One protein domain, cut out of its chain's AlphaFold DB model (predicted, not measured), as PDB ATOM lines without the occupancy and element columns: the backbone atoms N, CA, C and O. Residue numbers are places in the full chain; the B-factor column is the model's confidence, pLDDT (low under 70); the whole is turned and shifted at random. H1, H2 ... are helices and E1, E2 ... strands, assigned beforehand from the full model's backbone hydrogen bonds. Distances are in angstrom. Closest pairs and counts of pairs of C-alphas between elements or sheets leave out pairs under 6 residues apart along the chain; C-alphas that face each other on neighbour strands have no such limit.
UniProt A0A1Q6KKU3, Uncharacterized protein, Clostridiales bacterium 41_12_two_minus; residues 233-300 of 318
ATOM      1  N   ASP A 233     478.066 516.121 380.152       95.19
ATOM      2  CA  ASP A 233     478.280 516.466 378.745       95.19
ATOM      3  C   ASP A 233     478.487 517.971 378.528       95.19
ATOM      4  O   ASP A 233     478.163 518.526 377.477       95.19
ATOM      5  N   THR A 234     479.061 518.630 379.536       97.38
ATOM      6  CA  THR A 234     479.620 519.977 379.410       97.38
ATOM      7  C   THR A 234     481.132 519.886 379.226       97.38
ATOM      8  O   THR A 234     481.838 519.299 380.050       97.38
ATOM      9  N   TRP A 235     481.617 520.479 378.139       97.81
ATOM     10  CA  TRP A 235     483.012 520.468 377.719       97.81
ATOM     11  C   TRP A 235     483.630 521.849 377.862       97.81
ATOM     12  O   TRP A 235     483.032 522.843 377.446       97.81
ATOM     13  N   TYR A 236     484.843 521.898 378.399       98.06
ATOM     14  CA  TYR A 236     485.605 523.123 378.606       98.06
ATOM     15  C   TYR A 236     486.810 523.152 377.676       98.06
ATOM     16  O   TYR A 236     487.382 522.108 377.369       98.06
ATOM     17  N   ASP A 237     487.189 524.344 377.237       97.94
ATOM     18  CA  ASP A 237     488.439 524.572 376.523       97.94
ATOM     19  C   ASP A 237     489.630 524.690 377.490       97.94
ATOM     20  O   ASP A 237     489.480 524.673 378.721       97.94
ATOM     21  N   ALA A 238     490.830 524.832 376.930       97.19
ATOM     22  CA  ALA A 238     492.077 524.960 377.677       97.19
ATOM     23  C   ALA A 238     492.129 526.197 378.595       97.19
ATOM     24  O   ALA A 238     492.911 526.208 379.545       97.19
ATOM     25  N   ASN A 239     491.291 527.207 378.345       96.75
ATOM     26  CA  ASN A 239     491.172 528.430 379.143       96.75
ATOM     27  C   ASN A 239     489.988 528.381 380.127       96.75
ATOM     28  O   ASN A 239     489.771 529.319 380.893       96.75
ATOM     29  N   GLY A 240     489.226 527.285 380.137       96.75
ATOM     30  CA  GLY A 240     488.101 527.080 381.040       96.75
ATOM     31  C   GLY A 240     486.778 527.685 380.580       96.75
ATOM     32  O   GLY A 240     485.883 527.837 381.411       96.75
ATOM     33  N   ARG A 241     486.619 528.014 379.295       97.00
ATOM     34  CA  ARG A 241     485.337 528.409 378.694       97.00
ATOM     35  C   ARG A 241     484.556 527.180 378.237       97.00
ATOM     36  O   ARG A 241     485.135 526.250 377.675       97.00
ATOM     37  N   ILE A 242     483.238 527.175 378.420       97.88
ATOM     38  CA  ILE A 242     482.370 526.114 377.894       97.88
ATOM     39  C   ILE A 242     482.401 526.146 376.364       97.88
ATOM     40  O   ILE A 242     481.941 527.100 375.737       97.88
ATOM     41  N   THR A 243     482.917 525.077 375.760       97.50
ATOM     42  CA  THR A 243     482.945 524.883 374.301       97.50
ATOM     43  C   THR A 243     481.688 524.194 373.800       97.50
ATOM     44  O   THR A 243     481.255 524.464 372.688       97.50
ATOM     45  N   PHE A 244     481.081 523.327 374.606       97.44
ATOM     46  CA  PHE A 244     479.814 522.669 374.303       97.44
ATOM     47  C   PHE A 244     479.110 522.292 375.610       97.44
ATOM     48  O   PHE A 244     479.765 521.902 376.577       97.44
ATOM     49  N   THR A 245     477.783 522.389 375.646       96.75
ATOM     50  CA  THR A 245     476.964 521.887 376.754       96.75
ATOM     51  C   THR A 245     475.597 521.433 376.257       96.75
ATOM     52  O   THR A 245     475.010 522.021 375.350       96.75
ATOM     53  N   ASN A 246     475.060 520.384 376.876       94.94
ATOM     54  CA  ASN A 246     473.669 519.957 376.716       94.94
ATOM     55  C   ASN A 246     472.709 520.660 377.704       94.94
ATOM     56  O   ASN A 246     471.517 520.328 377.726       94.94
ATOM     57  N   ASN A 247     473.197 521.608 378.517       93.75
ATOM     58  CA  ASN A 247     472.385 522.356 379.471       93.75
ATOM     59  C   ASN A 247     471.387 523.279 378.750       93.75
ATOM     60  O   ASN A 247     471.760 524.214 378.041       93.75
ATOM     61  N   ARG A 248     470.091 523.046 378.983       89.31
ATOM     62  CA  ARG A 248     468.995 523.808 378.359       89.31
ATOM     63  C   ARG A 248     468.849 525.234 378.891       89.31
ATOM     64  O   ARG A 248     468.144 526.026 378.276       89.31
ATOM     65  N   SER A 249     469.484 525.563 380.009       87.19
ATOM     66  CA  SER A 249     469.574 526.930 380.525       87.19
ATOM     67  C   SER A 249     470.727 527.721 379.900       87.19
ATOM     68  O   SER A 249     470.721 528.942 379.974       87.19
ATOM     69  N   LEU A 250     471.669 527.055 379.225       91.12
ATOM     70  CA  LEU A 250     472.832 527.668 378.572       91.12
ATOM     71  C   LEU A 250     472.725 527.616 377.040       91.12
ATOM     72  O   LEU A 250     473.721 527.473 376.331       91.12
ATOM     73  N   VAL A 251     471.503 527.718 376.505       88.25
ATOM     74  CA  VAL A 251     471.283 527.758 375.051       88.25
ATOM     75  C   VAL A 251     472.076 528.915 374.443       88.25
ATOM     76  O   VAL A 251     472.044 530.040 374.937       88.25
ATOM     77  N   GLY A 252     472.802 528.618 373.367       88.56
ATOM     78  CA  GLY A 252     473.655 529.584 372.681       88.56
ATOM     79  C   GLY A 252     475.070 529.706 373.253       88.56
ATOM     80  O   GLY A 252     475.887 530.371 372.620       88.56
ATOM     81  N   VAL A 253     475.398 529.048 374.371       93.12
ATOM     82  CA  VAL A 253     476.770 528.961 374.901       93.12
ATOM     83  C   VAL A 253     477.531 527.826 374.209       93.12
ATOM     84  O   VAL A 253     477.052 526.695 374.153       93.12
ATOM     85  N   GLY A 254     478.730 528.120 373.699       95.25
ATOM     86  CA  GLY A 254     479.556 527.138 372.982       95.25
ATOM     87  C   GLY A 254     479.062 526.829 371.562       95.25
ATOM     88  O   GLY A 254     478.247 527.554 370.999       95.25
ATOM     89  N   PHE A 255     479.588 525.781 370.946       96.62
ATOM     90  CA  PHE A 255     479.159 525.277 369.644       96.62
ATOM     91  C   PHE A 255     477.972 524.326 369.795       96.62
ATOM     92  O   PHE A 255     477.706 523.820 370.886       96.62
ATOM     93  N   ASP A 256     477.249 524.060 368.707       95.44
ATOM     94  CA  ASP A 256     476.289 522.959 368.711       95.44
ATOM     95  C   ASP A 256     477.004 521.596 368.749       95.44
ATOM     96  O   ASP A 256     478.197 521.479 368.454       95.44
ATOM     97  N   ARG A 257     476.260 520.544 369.115       95.81
ATOM     98  CA  ARG A 257     476.818 519.192 369.269       95.81
ATOM     99  C   ARG A 257     477.506 518.703 367.996       95.81
ATOM    100  O   ARG A 257     478.566 518.092 368.085       95.81
ATOM    101  N   LYS A 258     476.885 518.919 366.835       96.81
ATOM    102  CA  LYS A 258     477.358 518.355 365.568       96.81
ATOM    103  C   LYS A 258     478.675 519.010 365.170       96.81
ATOM    104  O   LYS A 258     479.607 518.302 364.806       96.81
ATOM    105  N   GLU A 259     478.749 520.331 365.274       96.38
ATOM    106  CA  GLU A 259     479.967 521.089 365.000       96.38
ATOM    107  C   GLU A 259     481.090 520.693 365.964       96.38
ATOM    108  O   GLU A 259     482.204 520.379 365.538       96.38
ATOM    109  N   PHE A 260     480.783 520.606 367.261       97.00
ATOM    110  CA  PHE A 260     481.763 520.214 368.266       97.00
ATOM    111  C   PHE A 260     482.314 518.801 368.019       97.00
ATOM    112  O   PHE A 260     483.530 518.616 367.943       97.00
ATOM    113  N   GLU A 261     481.441 517.801 367.868       96.62
ATOM    114  CA  GLU A 261     481.840 516.394 367.748       96.62
ATOM    115  C   GLU A 261     482.559 516.078 366.429       96.62
ATOM    116  O   GLU A 261     483.479 515.264 366.441       96.62
ATOM    117  N   LEU A 262     482.173 516.706 365.313       96.25
ATOM    118  CA  LEU A 262     482.760 516.402 364.003       96.25
ATOM    119  C   LEU A 262     484.047 517.186 363.720       96.25
ATOM    120  O   LEU A 262     484.936 516.654 363.057       96.25
ATOM    121  N   ASN A 263     484.155 518.430 364.203       95.81
ATOM    122  CA  ASN A 263     485.202 519.352 363.744       95.81
ATOM    123  C   ASN A 263     486.184 519.791 364.840       95.81
ATOM    124  O   ASN A 263     487.296 520.231 364.521       95.81
ATOM    125  N   MET A 264     485.803 519.689 366.120       96.94
ATOM    126  CA  MET A 264     486.551 520.309 367.220       96.94
ATOM    127  C   MET A 264     487.070 519.328 368.266       96.94
ATOM    128  O   MET A 264     488.206 519.464 368.703       96.94
ATOM    129  N   LYS A 265     486.252 518.360 368.680       94.94
ATOM    130  CA  LYS A 265     486.450 517.552 369.892       94.94
ATOM    131  C   LYS A 265     487.852 516.954 370.033       94.94
ATOM    132  O   LYS A 265     488.443 517.053 371.104       94.94
ATOM    133  N   ASP A 266     488.386 516.399 368.948       96.12
ATOM    134  CA  ASP A 266     489.684 515.709 368.925       96.12
ATOM    135  C   ASP A 266     490.823 516.589 368.375       96.12
ATOM    136  O   ASP A 266     491.859 516.105 367.914       96.12
ATOM    137  N   ALA A 267     490.636 517.910 368.386       96.75
ATOM    138  CA  ALA A 267     491.646 518.857 367.950       96.75
ATOM    139  C   ALA A 267     492.926 518.776 368.804       96.75
ATOM    140  O   ALA A 267     492.851 518.657 370.030       96.75
ATOM    141  N   PRO A 268     494.115 518.909 368.184       96.62
ATOM    142  CA  PRO A 268     495.365 518.936 368.929       96.62
ATOM    143  C   PRO A 268     495.445 520.177 369.822       96.62
ATOM    144  O   PRO A 268     494.918 521.241 369.486       96.62
ATOM    145  N   ALA A 269     496.151 520.043 370.946       96.94
ATOM    146  CA  ALA A 269     496.369 521.129 371.894       96.94
ATOM    147  C   ALA A 269     496.915 522.394 371.206       96.94
ATOM    148  O   ALA A 269     497.793 522.322 370.345       96.94
ATOM    149  N   GLY A 270     496.381 523.555 371.584       95.94
ATOM    150  CA  GLY A 270     496.720 524.852 371.003       95.94
ATOM    151  C   GLY A 270     495.968 525.195 369.713       95.94
ATOM    152  O   GLY A 270     496.035 526.345 369.278       95.94
ATOM    153  N   LYS A 271     495.224 524.259 369.099       97.81
ATOM    154  CA  LYS A 271     494.366 524.588 367.953       97.81
ATOM    155  C   LYS A 271     493.233 525.512 368.401       97.81
ATOM    156  O   LYS A 271     492.528 525.223 369.367       97.81
ATOM    157  N   LYS A 272     493.063 526.609 367.664       98.06
ATOM    158  CA  LYS A 272     492.077 527.653 367.937       98.06
ATOM    159  C   LYS A 272     490.864 527.528 367.027       98.06
ATOM    160  O   LYS A 272     491.002 527.217 365.844       98.06
ATOM    161  N   PHE A 273     489.701 527.821 367.583       97.94
ATOM    162  CA  PHE A 273     488.424 527.900 366.891       97.94
ATOM    163  C   PHE A 273     487.760 529.221 367.240       97.94
ATOM    164  O   PHE A 273     487.952 529.743 368.337       97.94
ATOM    165  N   TYR A 274     486.979 529.758 366.311       97.06
ATOM    166  CA  TYR A 274     486.372 531.071 366.467       97.06
ATOM    167  C   TYR A 274     484.885 530.993 366.178       97.06
ATOM    168  O   TYR A 274     484.466 530.324 365.233       97.06
ATOM    169  N   ARG A 275     484.097 531.700 366.979       94.81
ATOM    170  CA  ARG A 275     482.660 531.848 366.767       94.81
ATOM    171  C   ARG A 275     482.296 533.317 366.844       94.81
ATOM    172  O   ARG A 275     482.522 533.951 367.871       94.81
ATOM    173  N   THR A 276     481.717 533.839 365.774       94.88
ATOM    174  CA  THR A 276     481.127 535.176 365.781       94.88
ATOM    175  C   THR A 276     479.699 535.090 366.304       94.88
ATOM    176  O   THR A 276     478.922 534.240 365.866       94.88
ATOM    177  N   ILE A 277     479.375 535.938 367.273       92.56
ATOM    178  CA  ILE A 277     478.055 536.049 367.887       92.56
ATOM    179  C   ILE A 277     477.576 537.499 367.841       92.56
ATOM    180  O   ILE A 277     478.385 538.428 367.850       92.56
ATOM    181  N   MET A 278     476.258 537.677 367.845       92.38
ATOM    182  CA  MET A 278     475.632 538.957 368.159       92.38
ATOM    183  C   MET A 278     475.320 538.983 369.652       92.38
ATOM    184  O   MET A 278     474.550 538.154 370.133       92.38
ATOM    185  N   ASP A 279     475.936 539.910 370.373       89.56
ATOM    186  CA  ASP A 279     475.765 540.115 371.809       89.56
ATOM    187  C   ASP A 279     474.896 541.357 372.042       89.56
ATOM    188  O   ASP A 279     475.365 542.485 371.905       89.56
ATOM    189  N   ASP A 280     473.618 541.151 372.369       90.19
ATOM    190  CA  ASP A 280     472.683 542.218 372.762       90.19
ATOM    191  C   ASP A 280     472.562 542.344 374.289       90.19
ATOM    192  O   ASP A 280     471.649 542.975 374.817       90.19
ATOM    193  N   THR A 281     473.478 541.746 375.054       87.44
ATOM    194  CA  THR A 281     473.437 541.862 376.518       87.44
ATOM    195  C   THR A 281     474.063 543.159 377.017       87.44
ATOM    196  O   THR A 281     473.793 543.572 378.142       87.44
ATOM    197  N   MET A 282     474.855 543.839 376.184       86.38
ATOM    198  CA  MET A 282     475.613 545.032 376.558       86.38
ATOM    199  C   MET A 282     474.799 546.338 376.461       86.38
ATOM    200  O   MET A 282     473.931 546.485 375.595       86.38
ATOM    201  N   PRO A 283     475.101 547.350 377.303       81.81
ATOM    202  CA  PRO A 283     474.597 548.704 377.095       81.81
ATOM    203  C   PRO A 283     475.027 549.244 375.722       81.81
ATOM    204  O   PRO A 283     476.188 549.111 375.343       81.81
ATOM    205  N   GLY A 284     474.112 549.898 375.000       83.44
ATOM    206  CA  GLY A 284     474.388 550.469 373.672       83.44
ATOM    207  C   GLY A 284     473.845 549.660 372.487       83.44
ATOM    208  O   GLY A 284     473.928 550.141 371.360       83.44
ATOM    209  N   GLY A 285     473.225 548.504 372.739       85.44
ATOM    210  CA  GLY A 285     472.568 547.669 371.728       85.44
ATOM    211  C   GLY A 285     473.436 546.500 371.244       85.44
ATOM    212  O   GLY A 285     474.510 546.271 371.801       85.44
ATOM    213  N   PRO A 286     472.985 545.762 370.210       90.31
ATOM    214  CA  PRO A 286     473.670 544.566 369.729       90.31
ATOM    215  C   PRO A 286     475.069 544.869 369.186       90.31
ATOM    216  O   PRO A 286     475.228 545.701 368.291       90.31
ATOM    217  N   VAL A 287     476.074 544.143 369.672       91.25
ATOM    218  CA  VAL A 287     477.465 544.229 369.207       91.25
ATOM    219  C   VAL A 287     477.906 542.880 368.650       91.25
ATOM    220  O   VAL A 287     477.692 541.839 369.268       91.25
ATOM    221  N   GLU A 288     478.547 542.883 367.481       94.50
ATOM    222  CA  GLU A 288     479.168 541.678 366.934       94.50
ATOM    223  C   GLU A 288     480.496 541.396 367.648       94.50
ATOM    224  O   GLU A 288     481.337 542.284 367.807       94.50
ATOM    225  N   ARG A 289     480.691 540.155 368.099       92.38
ATOM    226  CA  ARG A 289     481.884 539.746 368.846       92.38
ATOM    227  C   ARG A 289     482.366 538.381 368.392       92.38
ATOM    228  O   ARG A 289     481.566 537.476 368.174       92.38
ATOM    229  N   THR A 290     483.680 538.210 368.309       95.06
ATOM    230  CA  THR A 290     484.303 536.915 368.018       95.06
ATOM    231  C   THR A 290     484.872 536.311 369.293       95.06
ATOM    232  O   THR A 290     485.729 536.905 369.943       95.06
ATOM    233  N   ILE A 291     484.400 535.115 369.638       95.62
ATOM    234  CA  ILE A 291     484.887 534.326 370.768       95.62
ATOM    235  C   ILE A 291     485.930 533.332 370.256       95.62
ATOM    236  O   ILE A 291     485.675 532.613 369.289       95.62
ATOM    237  N   GLU A 292     487.086 533.286 370.917       97.19
ATOM    238  CA  GLU A 292     488.132 532.283 370.700       97.19
ATOM    239  C   GLU A 292     487.948 531.099 371.664       97.19
ATOM    240  O   GLU A 292     487.690 531.291 372.852       97.19
ATOM    241  N   TYR A 293     488.122 529.886 371.144       97.88
ATOM    242  CA  TYR A 293     488.131 528.627 371.888       97.88
ATOM    243  C   TYR A 293     489.422 527.870 371.591       97.88
ATOM    244  O   TYR A 293     489.819 527.764 370.427       97.88
ATOM    245  N   VAL A 294     490.068 527.321 372.620       98.12
ATOM    246  CA  VAL A 294     491.404 526.714 372.488       98.12
ATOM    247  C   VAL A 294     491.404 525.255 372.940       98.12
ATOM    248  O   VAL A 294     491.132 524.955 374.097       98.12
ATOM    249  N   ALA A 295     491.759 524.336 372.042       97.00
ATOM    250  CA  ALA A 295     491.938 522.920 372.366       97.00
ATOM    251  C   ALA A 295     493.148 522.697 373.313       97.00
ATOM    252  O   ALA A 295     494.110 523.470 373.264       97.00
ATOM    253  N   PRO A 296     493.197 521.622 374.124       96.88
ATOM    254  CA  PRO A 296     492.272 520.492 374.141       96.88
ATOM    255  C   PRO A 296     490.947 520.817 374.832       96.88
ATOM    256  O   PRO A 296     490.857 521.759 375.615       96.88
ATOM    257  N   PHE A 297     489.939 519.994 374.546       96.81
ATOM    258  CA  PHE A 297     488.628 520.070 375.179       96.81
ATOM    259  C   PHE A 297     488.453 518.908 376.152       96.81
ATOM    260  O   PHE A 297     488.720 517.757 375.798       96.81
ATOM    261  N   ASP A 298     487.998 519.182 377.371       94.25
ATOM    262  CA  ASP A 298     487.823 518.153 378.396       94.25
ATOM    263  C   ASP A 298     486.466 518.232 379.105       94.25
ATOM    264  O   ASP A 298     485.739 519.226 379.056       94.25
ATOM    265  N   ARG A 299     486.116 517.126 379.766       93.44
ATOM    266  CA  ARG A 299     484.948 517.020 380.644       93.44
ATOM    267  C   ARG A 299     485.383 516.876 382.084       93.44
ATOM    268  O   ARG A 299     486.472 516.384 382.383       93.44
ATOM    269  N   CYS A 300     484.477 517.229 382.982       87.50
ATOM    270  CA  CYS A 300     484.732 517.191 384.409       87.50
ATOM    271  C   CYS A 300     483.885 516.133 385.107       87.50
ATOM    272  O   CYS A 300     482.666 516.132 385.003       87.50
TER     273      CYS A 300
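AT A GLANCE: This is residues 233 to 300 of the 318 residues of an uncharacterized protein of Clostridiales bacterium 41_12_two_minus (UniProt A0A1Q6KKU3). Little regular structure: a long two-stranded hairpin, E2 and E3, runs along the longest axis, and beside its end at residues 272 and 294 a small head of loops holds helix H1 and the short strand E1. The printed part has 68 residues, 27 of them in named elements, in the order E1, H1, E2, E3; the class is mixed, the sheet antiparallel. It is compact, with a radius of gyration of the C-alphas of 12.5 A and spans of 38 by 25 by 20 A.

IN THESE COORDINATES: E2, residues 272 to 279, starts at C-alpha 272 (492.077, 527.653, 367.937) and is 20.9 A long. E3, residues 287 to 294, is 22.6 A long and ends at C-alpha 294 (491.404, 526.714, 372.488). H1 is residues 257 to 264, E1 residues 242 to 244.

HOW THE PARTS SIT: E2 and E3 form an antiparallel hairpin at 156 degrees, with N 275 and O 291 within hydrogen-bond range at 2.9 A. The closest C-alphas of H1 and E2, Met 264 and Phe 273, are 7.8 A apart. Those of E1 and H1, Phe 244 and Phe 260, are 6.8 A apart. E1 pairs with no named strand. In H1 every O i to N i+4 pair is within hydrogen-bond range.

THE WHOLE: The C-alphas farthest apart, Asp 266 and Gly 284, are 38.3 A apart. The printed part has no cut; E1 to H1 is a long link. No printed residue is under 70 in pLDDT.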